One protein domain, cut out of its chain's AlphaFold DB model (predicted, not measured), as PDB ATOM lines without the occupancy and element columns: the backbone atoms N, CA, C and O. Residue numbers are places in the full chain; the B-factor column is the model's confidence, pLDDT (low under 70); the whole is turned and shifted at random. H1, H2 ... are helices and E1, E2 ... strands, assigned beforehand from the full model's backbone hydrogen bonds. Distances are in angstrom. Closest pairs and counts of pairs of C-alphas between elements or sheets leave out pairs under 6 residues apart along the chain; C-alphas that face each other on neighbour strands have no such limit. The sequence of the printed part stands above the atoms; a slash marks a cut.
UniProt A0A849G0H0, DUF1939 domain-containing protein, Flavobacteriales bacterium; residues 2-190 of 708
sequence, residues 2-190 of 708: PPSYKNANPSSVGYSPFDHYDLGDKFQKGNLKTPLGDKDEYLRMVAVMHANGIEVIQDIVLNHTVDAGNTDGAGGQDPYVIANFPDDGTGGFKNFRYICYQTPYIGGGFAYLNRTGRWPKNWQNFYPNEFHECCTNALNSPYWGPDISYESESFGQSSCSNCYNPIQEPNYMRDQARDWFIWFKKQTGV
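This is residues 2 to 190 of the 708 residues of the protein "DUF1939 domain-containing protein" of Flavobacteriales bacterium (UniProt A0A849G0H0). This model has little regular structure: a body of winding loops with the short strand E1 near its middle, the long helix H4 along one side, and H1 and H2 at opposite ends of its length. The 189 printed residues, 48 of them in named elements, run E1, H1, E2, H2, H3, H4, mostly helix. It is compact, with radius of gyration of the C-alphas 16.6 A and spans of 55 by 39 by 29 A.

H4, residues 172 to 188, measures 23.7 A from C-alpha 172 (51.253, -0.431, 27.725) to C-alpha 188 (54.809, -22.354, 19.384). H1 is residues 39 to 51, 18.4 A; H2 79 to 84; H3 109 to 113; E1 17 to 19; E2 57 to 60.

H4 and H1 are close but not clearly touching, closest at C-alphas of Thr 188 and Leu 43, 6.0 A. Their tilt is steep, 61 degrees, the same way. H2 and H3 are apart. E1 and E2 pair with no named strand; residues 6 to 7 pair antiparallel with E1. Every O i to N i+4 pair is within hydrogen-bond range in H1, H2 and H4; H3 has 0 of 1, and 1 of 2 O i to N i+3.

C-alphas of Asn 52 and Ala 83 are farthest apart, 56.0 A. The printed part has no cut. H3 to H4 is a long link of 58 residues. Residues 92 to 93 and 107 to 110 have pLDDT under 70.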
ATOM      1  N   PRO A   2      67.404 -21.979  23.155       95.62
ATOM      2  CA  PRO A   2      67.786 -20.563  23.084       95.62
ATOM      3  C   PRO A   2      66.640 -19.662  22.597       95.62
ATOM      4  O   PRO A   2      65.666 -20.183  22.034       95.62
ATOM      5  N   PRO A   3      66.732 -18.334  22.775       97.12
ATOM      6  CA  PRO A   3      65.726 -17.405  22.268       97.12
ATOM      7  C   PRO A   3      65.458 -17.605  20.767       97.12
ATOM      8  O   PRO A   3      66.380 -17.704  19.960       97.12
ATOM      9  N   SER A   4      64.180 -17.711  20.393       95.62
ATOM     10  CA  SER A   4      63.753 -18.135  19.047       95.62
ATOM     11  C   SER A   4      63.331 -16.996  18.120       95.62
ATOM     12  O   SER A   4      63.124 -17.227  16.929       95.62
ATOM     13  N   TYR A   5      63.200 -15.783  18.651       95.69
ATOM     14  CA  TYR A   5      62.766 -14.597  17.914       95.69
ATOM     15  C   TYR A   5      63.938 -13.805  17.317       95.69
ATOM     16  O   TYR A   5      65.112 -14.047  17.613       95.69
ATOM     17  N   LYS A   6      63.629 -12.863  16.422       94.94
ATOM     18  CA  LYS A   6      64.615 -12.090  15.663       94.94
ATOM     19  C   LYS A   6      65.463 -11.212  16.576       94.94
ATOM     20  O   LYS A   6      64.950 -10.485  17.427       94.94
ATOM     21  N   ASN A   7      66.766 -11.253  16.327       91.94
ATOM     22  CA  ASN A   7      67.779 -10.472  17.024       91.94
ATOM     23  C   ASN A   7      68.307  -9.333  16.144       91.94
ATOM     24  O   ASN A   7      68.028  -9.289  14.943       91.94
ATOM     25  N   ALA A   8      69.107  -8.443  16.737       86.44
ATOM     26  CA  ALA A   8      69.803  -7.358  16.040       86.44
ATOM     27  C   ALA A   8      70.589  -7.829  14.806       86.44
ATOM     28  O   ALA A   8      70.614  -7.152  13.783       86.44
ATOM     29  N   ASN A   9      71.215  -9.005  14.885       80.25
ATOM     30  CA  ASN A   9      71.983  -9.571  13.786       80.25
ATOM     31  C   ASN A   9      71.827 -11.102  13.702       80.25
ATOM     32  O   ASN A   9      71.553 -11.744  14.719       80.25
ATOM     33  N   PRO A  10      72.033 -11.706  12.513       72.81
ATOM     34  CA  PRO A  10      71.900 -13.153  12.317       72.81
ATOM     35  C   PRO A  10      72.882 -14.019  13.114       72.81
ATOM     36  O   PRO A  10      72.600 -15.191  13.337       72.81
ATOM     37  N   SER A  11      74.032 -13.467  13.510       76.06
ATOM     38  CA  SER A  11      75.045 -14.156  14.322       76.06
ATOM     39  C   SER A  11      74.775 -14.095  15.828       76.06
ATOM     40  O   SER A  11      75.488 -14.740  16.591       76.06
ATOM     41  N   SER A  12      73.777 -13.326  16.274       83.31
ATOM     42  CA  SER A  12      73.430 -13.235  17.689       83.31
ATOM     43  C   SER A  12      72.863 -14.563  18.159       83.31
ATOM     44  O   SER A  12      72.019 -15.147  17.491       83.31
ATOM     45  N   VAL A  13      73.295 -15.013  19.333       86.25
ATOM     46  CA  VAL A  13      72.863 -16.282  19.933       86.25
ATOM     47  C   VAL A  13      71.428 -16.250  20.480       86.25
ATOM     48  O   VAL A  13      70.880 -17.309  20.774       86.25
ATOM     49  N   GLY A  14      70.814 -15.065  20.614       91.19
ATOM     50  CA  GLY A  14      69.430 -14.925  21.085       91.19
ATOM     51  C   GLY A  14      69.161 -13.797  22.092       91.19
ATOM     52  O   GLY A  14      68.021 -13.345  22.204       91.19
ATOM     53  N   TYR A  15      70.191 -13.338  22.808       94.56
ATOM     54  CA  TYR A  15      70.091 -12.352  23.901       94.56
ATOM     55  C   TYR A  15      70.230 -10.902  23.423       94.56
ATOM     56  O   TYR A  15      70.731 -10.034  24.124       94.56
ATOM     57  N   SER A  16      69.848 -10.634  22.178       93.31
ATOM     58  CA  SER A  16      69.840  -9.296  21.584       93.31
ATOM     59  C   SER A  16      68.521  -9.079  20.836       93.31
ATOM     60  O   SER A  16      68.545  -8.810  19.625       93.31
ATOM     61  N   PRO A  17      67.366  -9.258  21.516       94.94
ATOM     62  CA  PRO A  17      66.050  -9.222  20.891       94.94
ATOM     63  C   PRO A  17      65.827  -7.921  20.129       94.94
ATOM     64  O   PRO A  17      66.039  -6.822  20.646       94.94
ATOM     65  N   PHE A  18      65.341  -8.067  18.900       94.56
ATOM     66  CA  PHE A  18      64.854  -6.965  18.087       94.56
ATOM     67  C   PHE A  18      63.324  -7.012  17.990       94.56
ATOM     68  O   PHE A  18      62.664  -6.094  18.460       94.56
ATOM     69  N   ASP A  19      62.752  -8.088  17.437       96.44
ATOM     70  CA  ASP A  19      61.302  -8.247  17.236       96.44
ATOM     71  C   ASP A  19      60.817  -9.577  17.820       96.44
ATOM     72  O   ASP A  19      61.001 -10.640  17.224       96.44
ATOM     73  N   HIS A  20      60.150  -9.507  18.972       97.25
ATOM     74  CA  HIS A  20      59.588 -10.660  19.679       97.25
ATOM     75  C   HIS A  20      58.535 -11.443  18.866       97.25
ATOM     76  O   HIS A  20      58.311 -12.624  19.134       97.25
ATOM     77  N   TYR A  21      57.884 -10.820  17.875       98.25
ATOM     78  CA  TYR A  21      56.861 -11.447  17.023       98.25
ATOM     79  C   TYR A  21      57.412 -12.039  15.714       98.25
ATOM     80  O   TYR A  21      56.632 -12.553  14.910       98.25
ATOM     81  N   ASP A  22      58.719 -11.959  15.470       97.75
ATOM     82  CA  ASP A  22      59.384 -12.552  14.306       97.75
ATOM     83  C   ASP A  22      60.138 -13.810  14.736       97.75
ATOM     84  O   ASP A  22      61.215 -13.724  15.316       97.75
ATOM     85  N   LEU A  23      59.572 -14.984  14.448       97.12
ATOM     86  CA  LEU A  23      60.159 -16.289  14.800       97.12
ATOM     87  C   LEU A  23      61.036 -16.842  13.668       97.12
ATOM     88  O   LEU A  23      61.168 -18.054  13.517       97.12
ATOM     89  N   GLY A  24      61.569 -15.958  12.824       94.06
ATOM     90  CA  GLY A  24      62.230 -16.335  11.582       94.06
ATOM     91  C   GLY A  24      61.252 -16.488  10.419       94.06
ATOM     92  O   GLY A  24      61.473 -17.311   9.533       94.06
ATOM     93  N   ASP A  25      60.139 -15.749  10.443       93.69
ATOM     94  CA  ASP A  25      59.134 -15.711   9.376       93.69
ATOM     95  C   ASP A  25      59.108 -14.393   8.596       93.69
ATOM     96  O   ASP A  25      58.495 -14.357   7.524       93.69
ATOM     97  N   LYS A  26      59.800 -13.349   9.075       93.25
ATOM     98  CA  LYS A  26      59.875 -12.028   8.434       93.25
ATOM     99  C   LYS A  26      61.289 -11.717   7.945       93.25
ATOM    100  O   LYS A  26      62.276 -12.010   8.622       93.25
ATOM    101  N   PHE A  27      61.402 -11.061   6.793       89.75
ATOM    102  CA  PHE A  27      62.682 -10.609   6.259       89.75
ATOM    103  C   PHE A  27      63.075  -9.298   6.931       89.75
ATOM    104  O   PHE A  27      62.684  -8.206   6.521       89.75
ATOM    105  N   GLN A  28      63.843  -9.410   8.006       86.56
ATOM    106  CA  GLN A  28      64.116  -8.317   8.926       86.56
ATOM    107  C   GLN A  28      65.543  -8.432   9.451       86.56
ATOM    108  O   GLN A  28      66.016  -9.536   9.706       86.56
ATOM    109  N   LYS A  29      66.238  -7.294   9.583       84.81
ATOM    110  CA  LYS A  29      67.683  -7.248   9.887       84.81
ATOM    111  C   LYS A  29      68.533  -8.014   8.867       84.81
ATOM    112  O   LYS A  29      69.449  -8.753   9.206       84.81
ATOM    113  N   GLY A  30      68.182  -7.839   7.590       80.50
ATOM    114  CA  GLY A  30      68.896  -8.430   6.456       80.50
ATOM    115  C   GLY A  30      68.754  -9.948   6.326       80.50
ATOM    116  O   GLY A  30      69.416 -10.530   5.475       80.50
ATOM    117  N   ASN A  31      67.915 -10.597   7.142       83.69
ATOM    118  CA  ASN A  31      67.764 -12.047   7.120       83.69
ATOM    119  C   ASN A  31      66.329 -12.497   7.427       83.69
ATOM    120  O   ASN A  31      65.584 -11.847   8.165       83.69
ATOM    121  N   LEU A  32      65.963 -13.658   6.887       85.19
ATOM    122  CA  LEU A  32      64.754 -14.375   7.270       85.19
ATOM    123  C   LEU A  32      64.958 -15.092   8.607       85.19
ATOM    124  O   LEU A  32      64.239 -14.822   9.564       85.19
ATOM    125  N   LYS A  33      65.957 -15.978   8.670       86.31
ATOM    126  CA  LYS A  33      66.114 -16.968   9.741       86.31
ATOM    127  C   LYS A  33      66.622 -16.369  11.052       86.31
ATOM    128  O   LYS A  33      67.324 -15.355  11.067       86.31
ATOM    129  N   THR A  34      66.302 -17.043  12.150       88.12
ATOM    130  CA  THR A  34      66.997 -16.904  13.436       88.12
ATOM    131  C   THR A  34      68.071 -18.001  13.545       88.12
ATOM    132  O   THR A  34      68.157 -18.857  12.657       88.12
ATOM    133  N   PRO A  35      68.899 -18.032  14.605       83.06
ATOM    134  CA  PRO A  35      69.850 -19.129  14.813       83.06
ATOM    135  C   PRO A  35      69.195 -20.516  14.906       83.06
ATOM    136  O   PRO A  35      69.851 -21.521  14.652       83.06
ATOM    137  N   LEU A  36      67.900 -20.580  15.244       87.56
ATOM    138  CA  LEU A  36      67.134 -21.829  15.301       87.56
ATOM    139  C   LEU A  36      66.507 -22.231  13.955       87.56
ATOM    140  O   LEU A  36      65.822 -23.252  13.887       87.56
ATOM    141  N   GLY A  37      66.751 -21.458  12.893       87.94
ATOM    142  CA  GLY A  37      66.184 -21.667  11.565       87.94
ATOM    143  C   GLY A  37      65.055 -20.691  11.240       87.94
ATOM    144  O   GLY A  37      64.957 -19.599  11.803       87.94
ATOM    145  N   ASP A  38      64.223 -21.060  10.272       92.25
ATOM    146  CA  ASP A  38      62.948 -20.380  10.045       92.25
ATOM    147  C   ASP A  38      61.859 -20.869  11.020       92.25
ATOM    148  O   ASP A  38      62.015 -21.860  11.744       92.25
ATOM    149  N   LYS A  39      60.725 -20.162  11.048       96.12
ATOM    150  CA  LYS A  39      59.609 -20.487  11.945       96.12
ATOM    151  C   LYS A  39      59.092 -21.912  11.754       96.12
ATOM    152  O   LYS A  39      58.781 -22.571  12.742       96.12
ATOM    153  N   ASP A  40      58.999 -22.407  10.522       94.19
ATOM    154  CA  ASP A  40      58.501 -23.761  10.264       94.19
ATOM    155  C   ASP A  40      59.477 -24.809  10.832       94.19
ATOM    156  O   ASP A  40      59.056 -25.773  11.481       94.19
ATOM    157  N   GLU A  41      60.789 -24.605  10.665       92.62
ATOM    158  CA  GLU A  41      61.849 -25.447  11.232       92.62
ATOM    159  C   GLU A  41      61.793 -25.493  12.766       92.62
ATOM    160  O   GLU A  41      61.826 -26.588  13.347       92.62
ATOM    161  N   TYR A  42      61.632 -24.337  13.416       96.50
ATOM    162  CA  TYR A  42      61.489 -24.231  14.869       96.50
ATOM    163  C   TYR A  42      60.210 -24.919  15.378       96.50
ATOM    164  O   TYR A  42      60.265 -25.746  16.293       96.50
ATOM    165  N   LEU A  43      59.055 -24.673  14.750       98.06
ATOM    166  CA  LEU A  43      57.792 -25.314  15.134       98.06
ATOM    167  C   LEU A  43      57.817 -26.833  14.913       98.06
ATOM    168  O   LEU A  43      57.223 -27.581  15.699       98.06
ATOM    169  N   ARG A  44      58.541 -27.312  13.892       95.69
ATOM    170  CA  ARG A  44      58.807 -28.741  13.690       95.69
ATOM    171  C   ARG A  44      59.666 -29.320  14.809       95.69
ATOM    172  O   ARG A  44      59.367 -30.430  15.248       95.69
ATOM    173  N   MET A  45      60.711 -28.623  15.259       95.94
ATOM    174  CA  MET A  45      61.538 -29.079  16.385       95.94
ATOM    175  C   MET A  45      60.663 -29.317  17.618       95.94
ATOM    176  O   MET A  45      60.719 -30.408  18.185       95.94
ATOM    177  N   VAL A  46      59.795 -28.360  17.971       98.25
ATOM    178  CA  VAL A  46      58.841 -28.516  19.083       98.25
ATOM    179  C   VAL A  46      57.974 -29.760  18.886       98.25
ATOM    180  O   VAL A  46      57.873 -30.612  19.770       98.25
ATOM    181  N   ALA A  47      57.416 -29.945  17.689       98.00
ATOM    182  CA  ALA A  47      56.553 -31.088  17.418       98.00
ATOM    183  C   ALA A  47      57.270 -32.448  17.505       98.00
ATOM    184  O   ALA A  47      56.692 -33.434  17.971       98.00
ATOM    185  N   VAL A  48      58.533 -32.518  17.079       96.19
ATOM    186  CA  VAL A  48      59.360 -33.734  17.156       96.19
ATOM    187  C   VAL A  48      59.788 -34.029  18.596       96.19
ATOM    188  O   VAL A  48      59.805 -35.200  18.983       96.19
ATOM    189  N   MET A  49      60.069 -33.005  19.408       97.00
ATOM    190  CA  MET A  49      60.318 -33.174  20.846       97.00
ATOM    191  C   MET A  49      59.086 -33.775  21.540       97.00
ATOM    192  O   MET A  49      59.198 -34.829  22.169       97.00
ATOM    193  N   HIS A  50      57.886 -33.240  21.287       98.06
ATOM    194  CA  HIS A  50      56.633 -33.796  21.827       98.06
ATOM    195  C   HIS A  50      56.391 -35.235  21.353       98.06
ATOM    196  O   HIS A  50      55.969 -36.104  22.123       98.06
ATOM    197  N   ALA A  51      56.693 -35.544  20.087       96.56
ATOM    198  CA  ALA A  51      56.594 -36.910  19.579       96.56
ATOM    199  C   ALA A  51      57.506 -37.885  20.352       96.56
ATOM    200  O   ALA A  51      57.162 -39.061  20.512       96.56
ATOM    201  N   ASN A  52      58.633 -37.399  20.872       95.50
ATOM    202  CA  ASN A  52      59.547 -38.136  21.741       95.50
ATOM    203  C   ASN A  52      59.234 -37.978  23.240       95.50
ATOM    204  O   ASN A  52      60.001 -38.470  24.058       95.50
ATOM    205  N   GLY A  53      58.102 -37.363  23.602       95.69
ATOM    206  CA  GLY A  53      57.685 -37.145  24.989       95.69
ATOM    207  C   GLY A  53      58.639 -36.241  25.773       95.69
ATOM    208  O   GLY A  53      58.824 -36.451  26.968       95.69
ATOM    209  N   ILE A  54      59.273 -35.300  25.072       96.06
ATOM    210  CA  ILE A  54      60.151 -34.270  25.623       96.06
ATOM    211  C   ILE A  54      59.390 -32.949  25.572       96.06
ATOM    212  O   ILE A  54      58.957 -32.526  24.499       96.06
ATOM    213  N   GLU A  55      59.250 -32.323  26.734       96.94
ATOM    214  CA  GLU A  55      58.713 -30.972  26.880       96.94
ATOM    215  C   GLU A  55      59.752 -29.930  26.449       96.94
ATOM    216  O   GLU A  55      60.961 -30.121  26.617       96.94
ATOM    217  N   VAL A  56      59.293 -28.814  25.889       98.06
ATOM    218  CA  VAL A  56      60.161 -27.740  25.399       98.06
ATOM    219  C   VAL A  56      60.062 -26.520  26.300       98.06
ATOM    220  O   VAL A  56      59.047 -25.832  26.324       98.06
ATOM    221  N   ILE A  57      61.158 -26.205  26.988       98.19
ATOM    222  CA  ILE A  57      61.309 -24.969  27.764       98.19
ATOM    223  C   ILE A  57      61.964 -23.906  26.879       98.19
ATOM    224  O   ILE A  57      63.060 -24.130  26.351       98.19
ATOM    225  N   GLN A  58      61.307 -22.763  26.698       97.94
ATOM    226  CA  GLN A  58      61.800 -21.655  25.880       97.94
ATOM    227  C   GLN A  58      62.527 -20.609  26.728       97.94
ATOM    228  O   GLN A  58      62.011 -20.198  27.759       97.94
ATOM    229  N   ASP A  59      63.679 -20.137  26.257       98.25
ATOM    230  CA  ASP A  59      64.359 -18.970  26.827       98.25
ATOM    231  C   ASP A  59      63.693 -17.653  26.383       98.25
ATOM    232  O   ASP A  59      63.375 -17.495  25.195       98.25
ATOM    233  N   ILE A  60      63.457 -16.747  27.333       98.19
ATOM    234  CA  ILE A  60      62.654 -15.528  27.211       98.19
ATOM    235  C   ILE A  60      63.455 -14.328  27.713       98.19
ATOM    236  O   ILE A  60      63.763 -14.223  28.896       98.19
ATOM    237  N   VAL A  61      63.692 -13.381  26.810       97.88
ATOM    238  CA  VAL A  61      64.419 -12.126  27.021       97.88
ATOM    239  C   VAL A  61      63.429 -10.978  26.902       97.88
ATOM    240  O   VAL A  61      62.981 -10.613  25.810       97.88
ATOM    241  N   LEU A  62      63.064 -10.436  28.058       96.75
ATOM    242  CA  LEU A  62      62.108  -9.340  28.205       96.75
ATOM    243  C   LEU A  62      62.698  -8.131  28.934       96.75
ATOM    244  O   LEU A  62      61.984  -7.151  29.137       96.75
ATOM    245  N   ASN A  63      63.984  -8.181  29.287       96.44
ATOM    246  CA  ASN A  63      64.660  -7.062  29.927       96.44
ATOM    247  C   ASN A  63      64.847  -5.880  28.979       96.44
ATOM    248  O   ASN A  63      64.635  -4.744  29.364       96.44
ATOM    249  N   HIS A  64      65.264  -6.130  27.741       93.94
ATOM    250  CA  HIS A  64      65.710  -5.083  26.830       93.94
ATOM    251  C   HIS A  64      65.299  -5.384  25.391       93.94
ATOM    252  O   HIS A  64      64.844  -6.482  25.066       93.94
ATOM    253  N   THR A  65      65.478  -4.401  24.514       93.06
ATOM    254  CA  THR A  65      65.481  -4.582  23.053       93.06
ATOM    255  C   THR A  65      66.622  -3.784  22.457       93.06
ATOM    256  O   THR A  65      66.956  -2.724  22.970       93.06
ATOM    257  N   VAL A  66      67.224  -4.244  21.367       90.69
ATOM    258  CA  VAL A  66      68.423  -3.603  20.807       90.69
ATOM    259  C   VAL A  66      68.303  -3.331  19.320       90.69
ATOM    260  O   VAL A  66      67.479  -3.913  18.626       90.69
ATOM    261  N   ASP A  67      69.173  -2.442  18.839       89.44
ATOM    262  CA  ASP A  67      69.338  -2.157  17.413       89.44
ATOM    263  C   ASP A  67      68.058  -1.648  16.718       89.44
ATOM    264  O   ASP A  67      67.629  -2.165  15.693       89.44
ATOM    265  N   ALA A  68      67.398  -0.621  17.259       90.56
ATOM    266  CA  ALA A  68      66.357   0.074  16.501       90.56
ATOM    267  C   ALA A  68      66.933   0.740  15.245       90.56
ATOM    268  O   ALA A  68      68.038   1.272  15.256       90.56
ATOM    269  N   GLY A  69      66.134   0.764  14.185       88.50
ATOM    270  CA  GLY A  69      66.498   1.307  12.882       88.50
ATOM    271  C   GLY A  69      66.582   0.234  11.798       88.50
ATOM    272  O   GLY A  69      66.401  -0.969  12.034       88.50
ATOM    273  N   ASN A  70      66.818   0.680  10.566       79.81
ATOM    274  CA  ASN A  70      67.118  -0.212   9.450       79.81
ATOM    275  C   ASN A  70      68.474  -0.929   9.667       79.81
ATOM    276  O   ASN A  70      69.076  -0.839  10.732       79.81
ATOM    277  N   THR A  71      68.944  -1.676   8.668       72.12
ATOM    278  CA  THR A  71      70.232  -2.390   8.742       72.12
ATOM    279  C   THR A  71      71.429  -1.452   8.954       72.12
ATOM    280  O   THR A  71      72.418  -1.869   9.539       72.12
ATOM    281  N   ASP A  72      71.312  -0.184   8.551       71.56
ATOM    282  CA  ASP A  72      72.360   0.838   8.688       71.56
ATOM    283  C   ASP A  72      72.186   1.692   9.964       71.56
ATOM    284  O   ASP A  72      72.835   2.724  10.118       71.56
ATOM    285  N   GLY A  73      71.255   1.320  10.855       74.19
ATOM    286  CA  GLY A  73      70.937   2.047  12.092       74.19
ATOM    287  C   GLY A  73      70.038   3.284  11.918       74.19
ATOM    288  O   GLY A  73      69.684   3.944  12.895       74.19
ATOM    289  N   ALA A  74      69.603   3.608  10.698       79.81
ATOM    290  CA  ALA A  74      68.787   4.787  10.412       79.81
ATOM    291  C   ALA A  74      67.303   4.599  10.786       79.81
ATOM    292  O   ALA A  74      66.709   3.539  10.568       79.81
ATOM    293  N   GLY A  75      66.675   5.670  11.285       81.12
ATOM    294  CA  GLY A  75      65.250   5.707  11.647       81.12
ATOM    295  C   GLY A  75      64.930   5.155  13.039       81.12
ATOM    296  O   GLY A  75      63.771   5.147  13.429       81.12
ATOM    297  N   GLY A  76      65.926   4.692  13.796       86.56
ATOM    298  CA  GLY A  76      65.724   4.146  15.137       86.56
ATOM    299  C   GLY A  76      65.683   5.181  16.257       86.56
ATOM    300  O   GLY A  76      65.248   4.831  17.340       86.56
ATOM    301  N   GLN A  77      66.124   6.417  16.027       88.12
ATOM    302  CA  GLN A  77      66.341   7.428  17.071       88.12
ATOM    303  C   GLN A  77      65.153   8.386  17.232       88.12
ATOM    304  O   GLN A  77      64.451   8.669  16.257       88.12
ATOM    305  N   ASP A  78      64.952   8.912  18.443       89.81
ATOM    306  CA  ASP A  78      63.984   9.979  18.716       89.81
ATOM    307  C   ASP A  78      64.682  11.358  18.829       89.81
ATOM    308  O   ASP A  78      65.488  11.575  19.737       89.81
ATOM    309  N   PRO A  79      64.414  12.316  17.917       88.00
ATOM    310  CA  PRO A  79      65.084  13.617  17.931       88.00
ATOM    311  C   PRO A  79      64.851  14.449  19.197       88.00
ATOM    312  O   PRO A  79      65.733  15.218  19.580       88.00
ATOM    313  N   TYR A  80      63.678  14.336  19.832       87.38
ATOM    314  CA  TYR A  80      63.397  15.075  21.064       87.38
ATOM    315  C   TYR A  80      64.307  14.608  22.191       87.38
ATOM    316  O   TYR A  80      64.868  15.434  22.907       87.38
ATOM    317  N   VAL A  81      64.511  13.299  22.301       86.81
ATOM    318  CA  VAL A  81      65.408  12.726  23.299       86.81
ATOM    319  C   VAL A  81      66.826  13.236  23.119       86.81
ATOM    320  O   VAL A  81      67.393  13.786  24.058       86.81
ATOM    321  N   ILE A  82      67.377  13.093  21.909       86.94
ATOM    322  CA  ILE A  82      68.762  13.482  21.606       86.94
ATOM    323  C   ILE A  82      69.019  14.950  21.974       86.94
ATOM    324  O   ILE A  82      70.123  15.311  22.372       86.94
ATOM    325  N   ALA A  83      68.002  15.803  21.837       88.81
ATOM    326  CA  ALA A  83      68.111  17.222  22.137       88.81
ATOM    327  C   ALA A  83      67.939  17.576  23.627       88.81
ATOM    328  O   ALA A  83      68.370  18.659  24.019       88.81
ATOM    329  N   ASN A  84      67.293  16.728  24.438       85.94
ATOM    330  CA  ASN A  84      66.828  17.109  25.781       85.94
ATOM    331  C   ASN A  84      67.303  16.196  26.923       85.94
ATOM    332  O   ASN A  84      67.202  16.608  28.076       85.94
ATOM    333  N   PHE A  85      67.829  15.001  26.640       81.31
ATOM    334  CA  PHE A  85      68.269  14.040  27.658       81.31
ATOM    335  C   PHE A  85      69.722  13.601  27.419       81.31
ATOM    336  O   PHE A  85      70.140  13.492  26.263       81.31
ATOM    337  N   PRO A  86      70.510  13.359  28.485       77.25
ATOM    338  CA  PRO A  86      71.846  12.788  28.347       77.25
ATOM    339  C   PRO A  86      71.775  11.366  27.770       77.25
ATOM    340  O   PRO A  86      70.844  10.609  28.046       77.25
ATOM    341  N   ASP A  87      72.766  11.004  26.953       73.25
ATOM    342  CA  ASP A  87      72.895   9.640  26.438       73.25
ATOM    343  C   ASP A  87      73.560   8.751  27.498       73.25
ATOM    344  O   ASP A  87      74.777   8.563  27.503       73.25
ATOM    345  N   ASP A  88      72.751   8.219  28.416       72.75
ATOM    346  CA  ASP A  88      73.171   7.327  29.509       72.75
ATOM    347  C   ASP A  88      73.456   5.891  29.009       72.75
ATOM    348  O   ASP A  88      73.048   4.899  29.608       72.75
ATOM    349  N   GLY A  89      74.132   5.768  27.860       70.12
ATOM    350  CA  GLY A  89      74.471   4.489  27.228       70.12
ATOM    351  C   GLY A  89      73.342   3.854  26.404       70.12
ATOM    352  O   GLY A  89      73.457   2.699  25.996       70.12
ATOM    353  N   THR A  90      72.262   4.585  26.120       72.31
ATOM    354  CA  THR A  90      71.065   4.042  25.445       72.31
ATOM    355  C   THR A  90      71.052   4.286  23.931       72.31
ATOM    356  O   THR A  90      70.260   3.678  23.195       72.31
ATOM    357  N   GLY A  91      71.961   5.129  23.435       71.75
ATOM    358  CA  GLY A  91      72.096   5.511  22.033       71.75
ATOM    359  C   GLY A  91      71.036   6.518  21.579       71.75
ATOM    360  O   GLY A  91      70.598   6.450  20.426       71.75
ATOM    361  N   GLY A  92      70.602   7.412  22.478       69.44
ATOM    362  CA  GLY A  92      69.668   8.511  22.185       69.44
ATOM    363  C   GLY A  92      68.173   8.155  22.186       69.44
ATOM    364  O   GLY A  92      67.410   8.849  21.522       69.44
ATOM    365  N   PHE A  93      67.781   7.092  22.908       66.19
ATOM    366  CA  PHE A  93      66.466   6.414  22.978       66.19
ATOM    367  C   PHE A  93      65.742   6.120  21.652       66.19
ATOM    368  O   PHE A  93      65.773   6.851  20.661       66.19
ATOM    369  N   LYS A  94      65.075   4.961  21.628       78.00
ATOM    370  CA  LYS A  94      64.790   4.258  20.380       78.00
ATOM    371  C   LYS A  94      63.301   4.095  20.075       78.00
ATOM    372  O   LYS A  94      62.521   3.647  20.909       78.00
ATOM    373  N   ASN A  95      62.937   4.366  18.824       90.12
ATOM    374  CA  ASN A  95      61.661   4.001  18.222       90.12
ATOM    375  C   ASN A  95      61.791   2.635  17.547       90.12
ATOM    376  O   ASN A  95      62.404   2.490  16.486       90.12
ATOM    377  N   PHE A  96      61.199   1.607  18.145       94.19
ATOM    378  CA  PHE A  96      61.184   0.269  17.568       94.19
ATOM    379  C   PHE A  96      59.972   0.086  16.667       94.19
ATOM    380  O   PHE A  96      58.827   0.278  17.092       94.19
ATOM    381  N   ARG A  97      60.237  -0.268  15.408       94.38
ATOM    382  CA  ARG A  97      59.233  -0.489  14.368       94.38
ATOM    383  C   ARG A  97      59.571  -1.749  13.590       94.38
ATOM    384  O   ARG A  97      60.692  -1.921  13.104       94.38
ATOM    385  N   TYR A  98      58.578  -2.614  13.450       95.38
ATOM    386  CA  TYR A  98      58.780  -3.960  12.932       95.38
ATOM    387  C   TYR A  98      58.010  -4.190  11.657       95.38
ATOM    388  O   TYR A  98      56.908  -3.674  11.475       95.38
ATOM    389  N   ILE A  99      58.591  -5.015  10.802       94.00
ATOM    390  CA  ILE A  99      57.944  -5.493   9.592       94.00
ATOM    391  C   ILE A  99      56.713  -6.322   9.962       94.00
ATOM    392  O   ILE A  99      56.673  -7.023  10.983       94.00
ATOM    393  N   CYS A 100      55.692  -6.219   9.119       96.88
ATOM    394  CA  CYS A 100      54.505  -7.054   9.188       96.88
ATOM    395  C   CYS A 100      53.921  -7.315   7.799       96.88
ATOM    396  O   CYS A 100      54.373  -6.739   6.811       96.88
ATOM    397  N   TYR A 101      52.866  -8.128   7.710       96.25
ATOM    398  CA  TYR A 101      52.211  -8.418   6.435       96.25
ATOM    399  C   TYR A 101      51.770  -7.160   5.672       96.25
ATOM    400  O   TYR A 101      51.892  -7.109   4.448       96.25
ATOM    401  N   GLN A 102      51.257  -6.151   6.383       95.75
ATOM    402  CA  GLN A 102      50.788  -4.892   5.797       95.75
ATOM    403  C   GLN A 102      51.919  -3.939   5.404       95.75
ATOM    404  O   GLN A 102      51.783  -3.218   4.419       95.75
ATOM    405  N   THR A 103      53.014  -3.927   6.164       95.19
ATOM    406  CA  THR A 103      54.197  -3.105   5.875       95.19
ATOM    407  C   THR A 103      55.417  -4.014   5.718       95.19
ATOM    408  O   THR A 103      56.249  -4.097   6.628       95.19
ATOM    409  N   PRO A 104      55.502  -4.747   4.586       91.19
ATOM    410  CA  PRO A 104      56.633  -5.620   4.305       91.19
ATOM    411  C   PRO A 104      57.923  -4.809   4.147       91.19
ATOM    412  O   PRO A 104      57.911  -3.576   4.065       91.19
ATOM    413  N   TYR A 105      59.060  -5.500   4.067       85.31
ATOM    414  CA  TYR A 105      60.319  -4.846   3.716       85.31
ATOM    415  C   TYR A 105      60.209  -4.112   2.366       85.31
ATOM    416  O   TYR A 105      59.868  -4.715   1.356       85.31
ATOM    417  N   ILE A 106      60.525  -2.814   2.344       77.56
ATOM    418  CA  ILE A 106      60.555  -1.986   1.120       77.56
ATOM    419  C   ILE A 106      61.848  -1.149   0.988       77.56
ATOM    420  O   ILE A 106      61.938  -0.285   0.123       77.56
ATOM    421  N   GLY A 107      62.860  -1.408   1.832       67.94
ATOM    422  CA  GLY A 107      64.136  -0.669   1.874       67.94
ATOM    423  C   GLY A 107      64.079   0.721   2.543       67.94
ATOM    424  O   GLY A 107      63.010   1.294   2.715       67.94
ATOM    425  N   GLY A 108      65.240   1.270   2.941       62.97
ATOM    426  CA  GLY A 108      65.411   2.655   3.437       62.97
ATOM    427  C   GLY A 108      65.052   2.946   4.912       62.97
ATOM    428  O   GLY A 108      64.273   2.233   5.544       62.97
ATOM    429  N   GLY A 109      65.627   4.026   5.468       62.88
ATOM    430  CA  GLY A 109      65.406   4.480   6.856       62.88
ATOM    431  C   GLY A 109      64.050   5.165   7.100       62.88
ATOM    432  O   GLY A 109      63.415   4.925   8.119       62.88
ATOM    433  N   PHE A 110      63.524   5.940   6.142       65.50
ATOM    434  CA  PHE A 110      62.170   6.517   6.254       65.50
ATOM    435  C   PHE A 110      61.067   5.451   6.248       65.50
ATOM    436  O   PHE A 110      60.032   5.614   6.895       65.50
ATOM    437  N   ALA A 111      61.287   4.335   5.550       82.06
ATOM    438  CA  ALA A 111      60.358   3.216   5.577       82.06
ATOM    439  C   ALA A 111      60.337   2.525   6.943       82.06
ATOM    440  O   ALA A 111      59.294   2.011   7.331       82.06
ATOM    441  N   TYR A 112      61.456   2.527   7.680       90.50
ATOM    442  CA  TYR A 112      61.544   1.909   9.002       90.50
ATOM    443  C   TYR A 112      60.521   2.503   9.976       90.50
ATOM    444  O   TYR A 112      59.724   1.763  10.549       90.50
ATOM    445  N   LEU A 113      60.482   3.833  10.102       91.12
ATOM    446  CA  LEU A 113      59.579   4.518  11.033       91.12
ATOM    447  C   LEU A 113      58.089   4.344  10.681       91.12
ATOM    448  O   LEU A 113      57.223   4.528  11.531       91.12
ATOM    449  N   ASN A 114      57.781   3.965   9.440       91.94
ATOM    450  CA  ASN A 114      56.416   3.750   8.960       91.94
ATOM    451  C   ASN A 114      55.918   2.306   9.109       91.94
ATOM    452  O   ASN A 114      54.772   2.025   8.760       91.94
ATOM    453  N   ARG A 115      56.744   1.379   9.610       93.94
ATOM    454  CA  ARG A 115      56.317  -0.013   9.778       93.94
ATOM    455  C   ARG A 115      55.332  -0.145  10.933       93.94
ATOM    456  O   ARG A 115      55.529   0.435  11.999       93.94
ATOM    457  N   THR A 116      54.300  -0.951  10.724       95.94
ATOM    458  CA  THR A 116      53.141  -1.078  11.619       95.94
ATOM    459  C   THR A 116      53.057  -2.445  12.296       95.94
ATOM    460  O   THR A 116      51.962  -2.910  12.617       95.94
ATOM    461  N   GLY A 117      54.180  -3.153  12.430       96.88
ATOM    462  CA  GLY A 117      54.223  -4.423  13.145       96.88
ATOM    463  C   GLY A 117      53.846  -4.276  14.616       96.88
ATOM    464  O   GLY A 117      53.975  -3.202  15.209       96.88
ATOM    465  N   ARG A 118      53.336  -5.369  15.186       97.69
ATOM    466  CA  ARG A 118      52.795  -5.406  16.548       97.69
ATOM    467  C   ARG A 118      53.827  -5.014  17.613       97.69
ATOM    468  O   ARG A 118      55.006  -5.316  17.480       97.69
ATOM    469  N   TRP A 119      53.339  -4.399  18.694       97.44
ATOM    470  CA  TRP A 119      54.113  -3.926  19.851       97.44
ATOM    471  C   TRP A 119      55.208  -2.883  19.536       97.44
ATOM    472  O   TRP A 119      56.352  -3.034  19.982       97.44
ATOM    473  N   PRO A 120      54.893  -1.814  18.775       96.56
ATOM    474  CA  PRO A 120      55.831  -0.717  18.548       96.56
ATOM    475  C   PRO A 120      56.229  -0.071  19.878       96.56
ATOM    476  O   PRO A 120      55.380   0.171  20.733       96.56
ATOM    477  N   LYS A 121      57.517   0.229  20.042       95.56
ATOM    478  CA  LYS A 121      58.048   0.823  21.275       95.56
ATOM    479  C   LYS A 121      58.584   2.221  20.988       95.56
ATOM    480  O   LYS A 121      59.180   2.437  19.931       95.56
ATOM    481  N   ASN A 122      58.343   3.145  21.901       94.25
ATOM    482  CA  ASN A 122      58.829   4.521  21.885       94.25
ATOM    483  C   ASN A 122      59.744   4.734  23.092       94.25
ATOM    484  O   ASN A 122      59.801   3.887  23.982       94.25
ATOM    485  N   TRP A 123      60.459   5.855  23.134       91.06
ATOM    486  CA  TRP A 123      61.457   6.097  24.176       91.06
ATOM    487  C   TRP A 123      60.891   6.029  25.605       91.06
ATOM    488  O   TRP A 123      61.549   5.477  26.480       91.06
ATOM    489  N   GLN A 124      59.648   6.478  25.820       92.88
ATOM    490  CA  GLN A 124      58.970   6.419  27.123       92.88
ATOM    491  C   GLN A 124      58.777   4.990  27.651       92.88
ATOM    492  O   GLN A 124      58.472   4.796  28.821       92.88
ATOM    493  N   ASN A 125      58.927   3.974  26.798       94.31
ATOM    494  CA  ASN A 125      58.786   2.570  27.174       94.31
ATOM    495  C   ASN A 125      60.061   1.964  27.781       94.31
ATOM    496  O   ASN A 125      60.075   0.770  28.082       94.31
ATOM    497  N   PHE A 126      61.136   2.739  27.911       92.62
ATOM    498  CA  PHE A 126      62.445   2.259  28.347       92.62
ATOM    499  C   PHE A 126      62.967   3.060  29.535       92.62
ATOM    500  O   PHE A 126      62.502   4.170  29.780       92.62
ATOM    501  N   TYR A 127      63.924   2.500  30.269       89.50
ATOM    502  CA  TYR A 127      64.716   3.232  31.243       89.50
ATOM    503  C   TYR A 127      65.973   3.857  30.598       89.50
ATOM    504  O   TYR A 127      66.595   3.241  29.724       89.50
ATOM    505  N   PRO A 128      66.392   5.040  31.078       87.06
ATOM    506  CA  PRO A 128      65.541   5.987  31.799       87.06
ATOM    507  C   PRO A 128      64.489   6.619  30.873       87.06
ATOM    508  O   PRO A 128      64.628   6.619  29.650       87.06
ATOM    509  N   ASN A 129      63.450   7.199  31.468       88.00
ATOM    510  CA  ASN A 129      62.475   8.030  30.763       88.00
ATOM    511  C   ASN A 129      62.084   9.264  31.599       88.00
ATOM    512  O   ASN A 129      62.625   9.475  32.680       88.00
ATOM    513  N   GLU A 130      61.152  10.093  31.109       86.94
ATOM    514  CA  GLU A 130      60.680  11.296  31.828       86.94
ATOM    515  C   GLU A 130      60.086  11.013  33.216       86.94
ATOM    516  O   GLU A 130      60.065  11.907  34.059       86.94
ATOM    517  N   PHE A 131      59.612   9.791  33.458       87.88
ATOM    518  CA  PHE A 131      58.992   9.395  34.720       87.88
ATOM    519  C   PHE A 131      59.969   8.686  35.659       87.88
ATOM    520  O   PHE A 131      59.810   8.738  36.879       87.88
ATOM    521  N   HIS A 132      60.989   8.036  35.099       87.81
ATOM    522  CA  HIS A 132      61.932   7.215  35.842       87.81
ATOM    523  C   HIS A 132      63.367   7.552  35.456       87.81
ATOM    524  O   HIS A 132      63.873   7.134  34.411       87.81
ATOM    525  N   GLU A 133      64.025   8.291  36.348       82.69
ATOM    526  CA  GLU A 133      65.438   8.630  36.229       82.69
ATOM    527  C   GLU A 133      66.326   7.383  36.247       82.69
ATOM    528  O   GLU A 133      65.980   6.337  36.815       82.69
ATOM    529  N   CYS A 134      67.495   7.508  35.621       82.50
ATOM    530  CA  CYS A 134      68.396   6.384  35.458       82.50
ATOM    531  C   CYS A 134      69.061   5.953  36.757       82.50
ATOM    532  O   CYS A 134      69.397   6.756  37.628       82.50
ATOM    533  N   CYS A 135      69.405   4.668  36.748       85.31
ATOM    534  CA  CYS A 135      70.660   4.153  37.269       85.31
ATOM    535  C   CYS A 135      70.787   4.140  38.798       85.31
ATOM    536  O   CYS A 135      71.893   4.138  39.339       85.31
ATOM    537  N   THR A 136      69.667   4.122  39.520       84.62
ATOM    538  CA  THR A 136      69.673   4.057  40.992       84.62
ATOM    539  C   THR A 136      69.673   2.625  41.522       84.62
ATOM    540  O   THR A 136      70.014   2.402  42.685       84.62
ATOM    541  N   ASN A 137      69.294   1.646  40.699       88.50
ATOM    542  CA  ASN A 137      69.257   0.229  41.043       88.50
ATOM    543  C   ASN A 137      69.351  -0.663  39.785       88.50
ATOM    544  O   ASN A 137      69.501  -0.176  38.667       88.50
ATOM    545  N   ALA A 138      69.284  -1.985  39.964       88.31
ATOM    546  CA  ALA A 138      69.446  -2.949  38.874       88.31
ATOM    547  C   ALA A 138      68.298  -2.959  37.844       88.31
ATOM    548  O   ALA A 138      68.522  -3.460  36.746       88.31
ATOM    549  N   LEU A 139      67.113  -2.433  38.189       90.06
ATOM    550  CA  LEU A 139      65.931  -2.384  37.317       90.06
ATOM    551  C   LEU A 139      65.980  -1.210  36.333       90.06
ATOM    552  O   LEU A 139      65.594  -1.353  35.183       90.06
ATOM    553  N   ASN A 140      66.447  -0.040  36.783       87.06
ATOM    554  CA  ASN A 140      66.475   1.191  35.979       87.06
ATOM    555  C   ASN A 140      67.870   1.550  35.440       87.06
ATOM    556  O   ASN A 140      68.095   2.691  35.031       87.06
ATOM    557  N   SER A 141      68.813   0.606  35.476       87.50
ATOM    558  CA  SER A 141      70.153   0.759  34.900       87.50
ATOM    559  C   SER A 141      70.216   0.038  33.548       87.50
ATOM    560  O   SER A 141      70.077  -1.182  33.543       87.50
ATOM    561  N   PRO A 142      70.448   0.736  32.420       84.06
ATOM    562  CA  PRO A 142      70.527   0.114  31.103       84.06
ATOM    563  C   PRO A 142      71.854  -0.642  30.939       84.06
ATOM    564  O   PRO A 142      72.912  -0.026  30.804       84.06
ATOM    565  N   TYR A 143      71.816  -1.978  30.950       83.38
ATOM    566  CA  TYR A 143      73.033  -2.805  30.852       83.38
ATOM    567  C   TYR A 143      73.292  -3.374  29.452       83.38
ATOM    568  O   TYR A 143      74.448  -3.498  29.047       83.38
ATOM    569  N   TRP A 144      72.241  -3.729  28.707       85.94
ATOM    570  CA  TRP A 144      72.368  -4.467  27.435       85.94
ATOM    571  C   TRP A 144      71.707  -3.771  26.245       85.94
ATOM    572  O   TRP A 144      71.932  -4.139  25.091       85.94
ATOM    573  N   GLY A 145      70.902  -2.747  26.505       82.56
ATOM    574  CA  GLY A 145      70.245  -1.919  25.510       82.56
ATOM    575  C   GLY A 145      69.417  -0.841  26.200       82.56
ATOM    576  O   GLY A 145      69.603  -0.593  27.388       82.56
ATOM    577  N   PRO A 146      68.480  -0.188  25.493       87.94
ATOM    578  CA  PRO A 146      67.351   0.399  26.189       87.94
ATOM    579  C   PRO A 146      66.579  -0.731  26.888       87.94
ATOM    580  O   PRO A 146      65.929  -1.569  26.246       87.94
ATOM    581  N   ASP A 147      66.710  -0.759  28.208       91.81
ATOM    582  CA  ASP A 147      66.032  -1.704  29.085       91.81
ATOM    583  C   ASP A 147      64.571  -1.264  29.237       91.81
ATOM    584  O   ASP A 147      64.267  -0.076  29.307       91.81
ATOM    585  N   ILE A 148      63.634  -2.204  29.179       94.31
ATOM    586  CA  ILE A 148      62.197  -1.945  29.152       94.31
ATOM    587  C   ILE A 148      61.729  -1.495  30.535       94.31
ATOM    588  O   ILE A 148      61.945  -2.184  31.528       94.31
ATOM    589  N   SER A 149      60.982  -0.394  30.567       94.75
ATOM    590  CA  SER A 149      60.236   0.016  31.750       94.75
ATOM    591  C   SER A 149      58.817  -0.550  31.700       94.75
ATOM    592  O   SER A 149      58.049  -0.280  30.773       94.75
ATOM    593  N   TYR A 150      58.472  -1.355  32.706       96.69
ATOM    594  CA  TYR A 150      57.152  -1.985  32.847       96.69
ATOM    595  C   TYR A 150      56.191  -1.205  33.752       96.69
ATOM    596  O   TYR A 150      55.074  -1.666  33.998       96.69
ATOM    597  N   GLU A 151      56.615  -0.035  34.226       95.50
ATOM    598  CA  GLU A 151      55.827   0.842  35.088       95.50
ATOM    599  C   GLU A 151      54.570   1.349  34.375       95.50
ATOM    600  O   GLU A 151      54.546   1.531  33.152       95.50
ATOM    601  N   SER A 152      53.507   1.606  35.139       96.44
ATOM    602  CA  SER A 152      52.201   1.962  34.574       96.44
ATOM    603  C   SER A 152      52.218   3.246  33.745       96.44
ATOM    604  O   SER A 152      51.445   3.356  32.794       96.44
ATOM    605  N   GLU A 153      53.098   4.187  34.080       95.81
ATOM    606  CA  GLU A 153      53.309   5.449  33.363       95.81
ATOM    607  C   GLU A 153      54.274   5.356  32.173       95.81
ATOM    608  O   GLU A 153      54.375   6.309  31.409       95.81
ATOM    609  N   SER A 154      54.940   4.220  31.945       94.12
ATOM    610  CA  SER A 154      55.928   4.065  30.863       94.12
ATOM    611  C   SER A 154      55.278   3.820  29.495       94.12
ATOM    612  O   SER A 154      55.418   2.765  28.867       94.12
ATOM    613  N   PHE A 155      54.535   4.821  29.032       95.31
ATOM    614  CA  PHE A 155      53.832   4.872  27.758       95.31
ATOM    615  C   PHE A 155      53.953   6.269  27.141       95.31
ATOM    616  O   PHE A 155      54.141   7.265  27.831       95.31
ATOM    617  N   GLY A 156      53.833   6.364  25.820       94.06
ATOM    618  CA  GLY A 156      53.839   7.657  25.151       94.06
ATOM    619  C   GLY A 156      53.970   7.558  23.641       94.06
ATOM    620  O   GLY A 156      54.050   6.476  23.060       94.06
ATOM    621  N   GLN A 157      53.982   8.718  22.991       93.38
ATOM    622  CA  GLN A 157      54.204   8.838  21.555       93.38
ATOM    623  C   GLN A 157      55.603   9.388  21.279       93.38
ATOM    624  O   GLN A 157      56.111  10.239  22.010       93.38
ATOM    625  N   SER A 158      56.212   8.911  20.193       91.25
ATOM    626  CA  SER A 158      57.465   9.461  19.670       91.25
ATOM    627  C   SER A 158      57.308  10.938  19.296       91.25
ATOM    628  O   SER A 158      56.215  11.371  18.922       91.25
ATOM    629  N   SER A 159      58.408  11.696  19.276       91.56
ATOM    630  CA  SER A 159      58.420  13.058  18.722       91.56
ATOM    631  C   SER A 159      58.230  13.104  17.198       91.56
ATOM    632  O   SER A 159      58.122  14.179  16.605       91.56
ATOM    633  N   CYS A 160      58.248  11.952  16.530       87.00
ATOM    634  CA  CYS A 160      58.106  11.854  15.092       87.00
ATOM    635  C   CYS A 160      56.639  12.053  14.655       87.00
ATOM    636  O   CYS A 160      55.752  11.253  14.965       87.00
ATOM    637  N   SER A 161      56.393  13.132  13.903       84.62
ATOM    638  CA  SER A 161      55.059  13.552  13.443       84.62
ATOM    639  C   SER A 161      54.612  12.923  12.118       84.62
ATOM    640  O   SER A 161      53.414  12.830  11.863       84.62
ATOM    641  N   ASN A 162      55.552  12.459  11.290       86.19
ATOM    642  CA  ASN A 162      55.295  11.885   9.961       86.19
ATOM    643  C   ASN A 162      55.693  10.401   9.895       86.19
ATOM    644  O   ASN A 162      56.400   9.972   8.981       86.19
ATOM    645  N   CYS A 163      55.281   9.620  10.892       89.62
ATOM    646  CA  CYS A 163      55.546   8.185  10.947       89.62
ATOM    647  C   CYS A 163      54.439   7.411  11.662       89.62
ATOM    648  O   CYS A 163      53.490   7.991  12.191       89.62
ATOM    649  N   TYR A 164      54.568   6.081  11.704       93.56
ATOM    650  CA  TYR A 164      53.680   5.256  12.509       93.56
ATOM    651  C   TYR A 164      53.962   5.497  13.995       93.56
ATOM    652  O   TYR A 164      55.022   5.143  14.512       93.56
ATOM    653  N   ASN A 165      53.012   6.126  14.678       94.12
ATOM    654  CA  ASN A 165      53.162   6.561  16.061       94.12
ATOM    655  C   ASN A 165      51.838   6.363  16.819       94.12
ATOM    656  O   ASN A 165      51.106   7.328  17.047       94.12
ATOM    657  N   PRO A 166      51.454   5.105  17.107       94.75
ATOM    658  CA  PRO A 166      50.168   4.817  17.731       94.75
ATOM    659  C   PRO A 166      50.104   5.373  19.155       94.75
ATOM    660  O   PRO A 166      51.115   5.431  19.851       94.75
ATOM    661  N   ILE A 167      48.896   5.749  19.580       95.69
ATOM    662  CA  ILE A 167      48.617   6.118  20.971       95.69
ATOM    663  C   ILE A 167      48.856   4.889  21.854       95.69
ATOM    664  O   ILE A 167      48.440   3.780  21.508       95.69
ATOM    665  N   GLN A 168      49.541   5.103  22.974       97.31
ATOM    666  CA  GLN A 168      49.783   4.106  24.008       97.31
ATOM    667  C   GLN A 168      49.033   4.526  25.276       97.31
ATOM    668  O   GLN A 168      48.931   5.716  25.564       97.31
ATOM    669  N   GLU A 169      48.507   3.549  26.007       96.62
ATOM    670  CA  GLU A 169      47.717   3.749  27.227       96.62
ATOM    671  C   GLU A 169      48.534   3.351  28.471       96.62
ATOM    672  O   GLU A 169      49.541   2.648  28.332       96.62
ATOM    673  N   PRO A 170      48.114   3.724  29.693       97.56
ATOM    674  CA  PRO A 170      48.742   3.233  30.918       97.56
ATOM    675  C   PRO A 170      48.880   1.702  30.947       97.56
ATOM    676  O   PRO A 170      47.978   0.989  30.515       97.56
ATOM    677  N   ASN A 171      49.990   1.198  31.498       97.31
ATOM    678  CA  ASN A 171      50.408  -0.219  31.496       97.31
ATOM    679  C   ASN A 171      50.778  -0.812  30.125       97.31
ATOM    680  O   ASN A 171      50.933  -2.033  30.019       97.31
ATOM    681  N   TYR A 172      50.975   0.017  29.093       98.06
ATOM    682  CA  TYR A 172      51.253  -0.431  27.725       98.06
ATOM    683  C   TYR A 172      52.269  -1.581  27.642       98.06
ATOM    684  O   TYR A 172      51.984  -2.614  27.038       98.06
ATOM    685  N   MET A 173      53.442  -1.434  28.265       97.69
ATOM    686  CA  MET A 173      54.518  -2.423  28.142       97.69
ATOM    687  C   MET A 173      54.190  -3.758  28.801       97.69
ATOM    688  O   MET A 173      54.467  -4.809  28.216       97.69
ATOM    689  N   ARG A 174      53.543  -3.734  29.968       97.94
ATOM    690  CA  ARG A 174      53.118  -4.949  30.669       97.94
ATOM    691  C   ARG A 174      52.005  -5.672  29.911       97.94
ATOM    692  O   ARG A 174      52.089  -6.883  29.715       97.94
ATOM    693  N   ASP A 175      51.013  -4.938  29.414       98.44
ATOM    694  CA  ASP A 175      49.910  -5.514  28.641       98.44
ATOM    695  C   ASP A 175      50.393  -6.107  27.311       98.44
ATOM    696  O   ASP A 175      50.021  -7.228  26.957       98.44
ATOM    697  N   GLN A 176      51.284  -5.414  26.597       98.50
ATOM    698  CA  GLN A 176      51.854  -5.927  25.351       98.50
ATOM    699  C   GLN A 176      52.762  -7.145  25.570       98.50
ATOM    700  O   GLN A 176      52.717  -8.081  24.766       98.50
ATOM    701  N   ALA A 177      53.546  -7.178  26.654       98.69
ATOM    702  CA  ALA A 177      54.328  -8.358  27.013       98.69
ATOM    703  C   ALA A 177      53.420  -9.556  27.324       98.69
ATOM    704  O   ALA A 177      53.689 -10.660  26.847       98.69
ATOM    705  N   ARG A 178      52.302  -9.345  28.036       98.62
ATOM    706  CA  ARG A 178      51.291 -10.381  28.307       98.62
ATOM    707  C   ARG A 178      50.664 -10.912  27.023       98.62
ATOM    708  O   ARG A 178      50.608 -12.129  26.824       98.62
ATOM    709  N   ASP A 179      50.238 -10.022  26.135       98.50
ATOM    710  CA  ASP A 179      49.659 -10.393  24.845       98.50
ATOM    711  C   ASP A 179      50.644 -11.196  23.991       98.50
ATOM    712  O   ASP A 179      50.273 -12.227  23.415       98.50
ATOM    713  N   TRP A 180      51.908 -10.764  23.947       98.75
ATOM    714  CA  TRP A 180      52.971 -11.490  23.262       98.75
ATOM    715  C   TRP A 180      53.202 -12.866  23.875       98.75
ATOM    716  O   TRP A 180      53.244 -13.846  23.140       98.75
ATOM    717  N   PHE A 181      53.297 -12.973  25.197       98.62
ATOM    718  CA  PHE A 181      53.587 -14.234  25.874       98.62
ATOM    719  C   PHE A 181      52.484 -15.279  25.643       98.62
ATOM    720  O   PHE A 181      52.757 -16.439  25.317       98.62
ATOM    721  N   ILE A 182      51.214 -14.858  25.699       98.56
ATOM    722  CA  ILE A 182      50.059 -15.712  25.382       98.56
ATOM    723  C   ILE A 182      50.050 -16.090  23.895       98.56
ATOM    724  O   ILE A 182      49.745 -17.238  23.547       98.56
ATOM    725  N   TRP A 183      50.340 -15.139  23.002       98.56
ATOM    726  CA  TRP A 183      50.475 -15.420  21.574       98.56
ATOM    727  C   TRP A 183      51.590 -16.437  21.330       98.56
ATOM    728  O   TRP A 183      51.352 -17.425  20.641       98.56
ATOM    729  N   PHE A 184      52.752 -16.251  21.951       98.62
ATOM    730  CA  PHE A 184      53.925 -17.099  21.818       98.62
ATOM    731  C   PHE A 184      53.597 -18.531  22.241       98.62
ATOM    732  O   PHE A 184      53.745 -19.445  21.434       98.62
ATOM    733  N   LYS A 185      53.017 -18.733  23.435       98.25
ATOM    734  CA  LYS A 185      52.560 -20.052  23.912       98.25
ATOM    735  C   LYS A 185      51.642 -20.751  22.906       98.25
ATOM    736  O   LYS A 185      51.808 -21.938  22.628       98.25
ATOM    737  N   LYS A 186      50.662 -20.026  22.356       98.62
ATOM    738  CA  LYS A 186      49.699 -20.567  21.380       98.62
ATOM    739  C   LYS A 186      50.349 -20.864  20.032       98.62
ATOM    740  O   LYS A 186      50.010 -21.867  19.410       98.62
ATOM    741  N   GLN A 187      51.257 -20.003  19.590       98.06
ATOM    742  CA  GLN A 187      51.925 -20.069  18.298       98.06
ATOM    743  C   GLN A 187      52.948 -21.203  18.242       98.06
ATOM    744  O   GLN A 187      53.062 -21.864  17.209       98.06
ATOM    745  N   THR A 188      53.680 -21.421  19.333       98.12
ATOM    746  CA  THR A 188      54.809 -22.354  19.384       98.12
ATOM    747  C   THR A 188      54.428 -23.708  19.958       98.12
ATOM    748  O   THR A 188      54.868 -24.739  19.449       98.12
ATOM    749  N   GLY A 189      53.550 -23.710  20.961       97.50
ATOM    750  CA  GLY A 189      53.182 -24.902  21.709       97.50
ATOM    751  C   GLY A 189      54.240 -25.349  22.718       97.50
ATOM    752  O   GLY A 189      54.120 -26.471  23.185       97.50
ATOM    753  N   VAL A 190      55.240 -24.516  23.049       98.12
ATOM    754  CA  VAL A 190      56.251 -24.806  24.092       98.12
ATOM    755  C   VAL A 190      55.601 -25.050  25.450       98.12
ATOM    756  O   VAL A 190      54.507 -24.547  25.684       98.12
TER     757      VAL A 190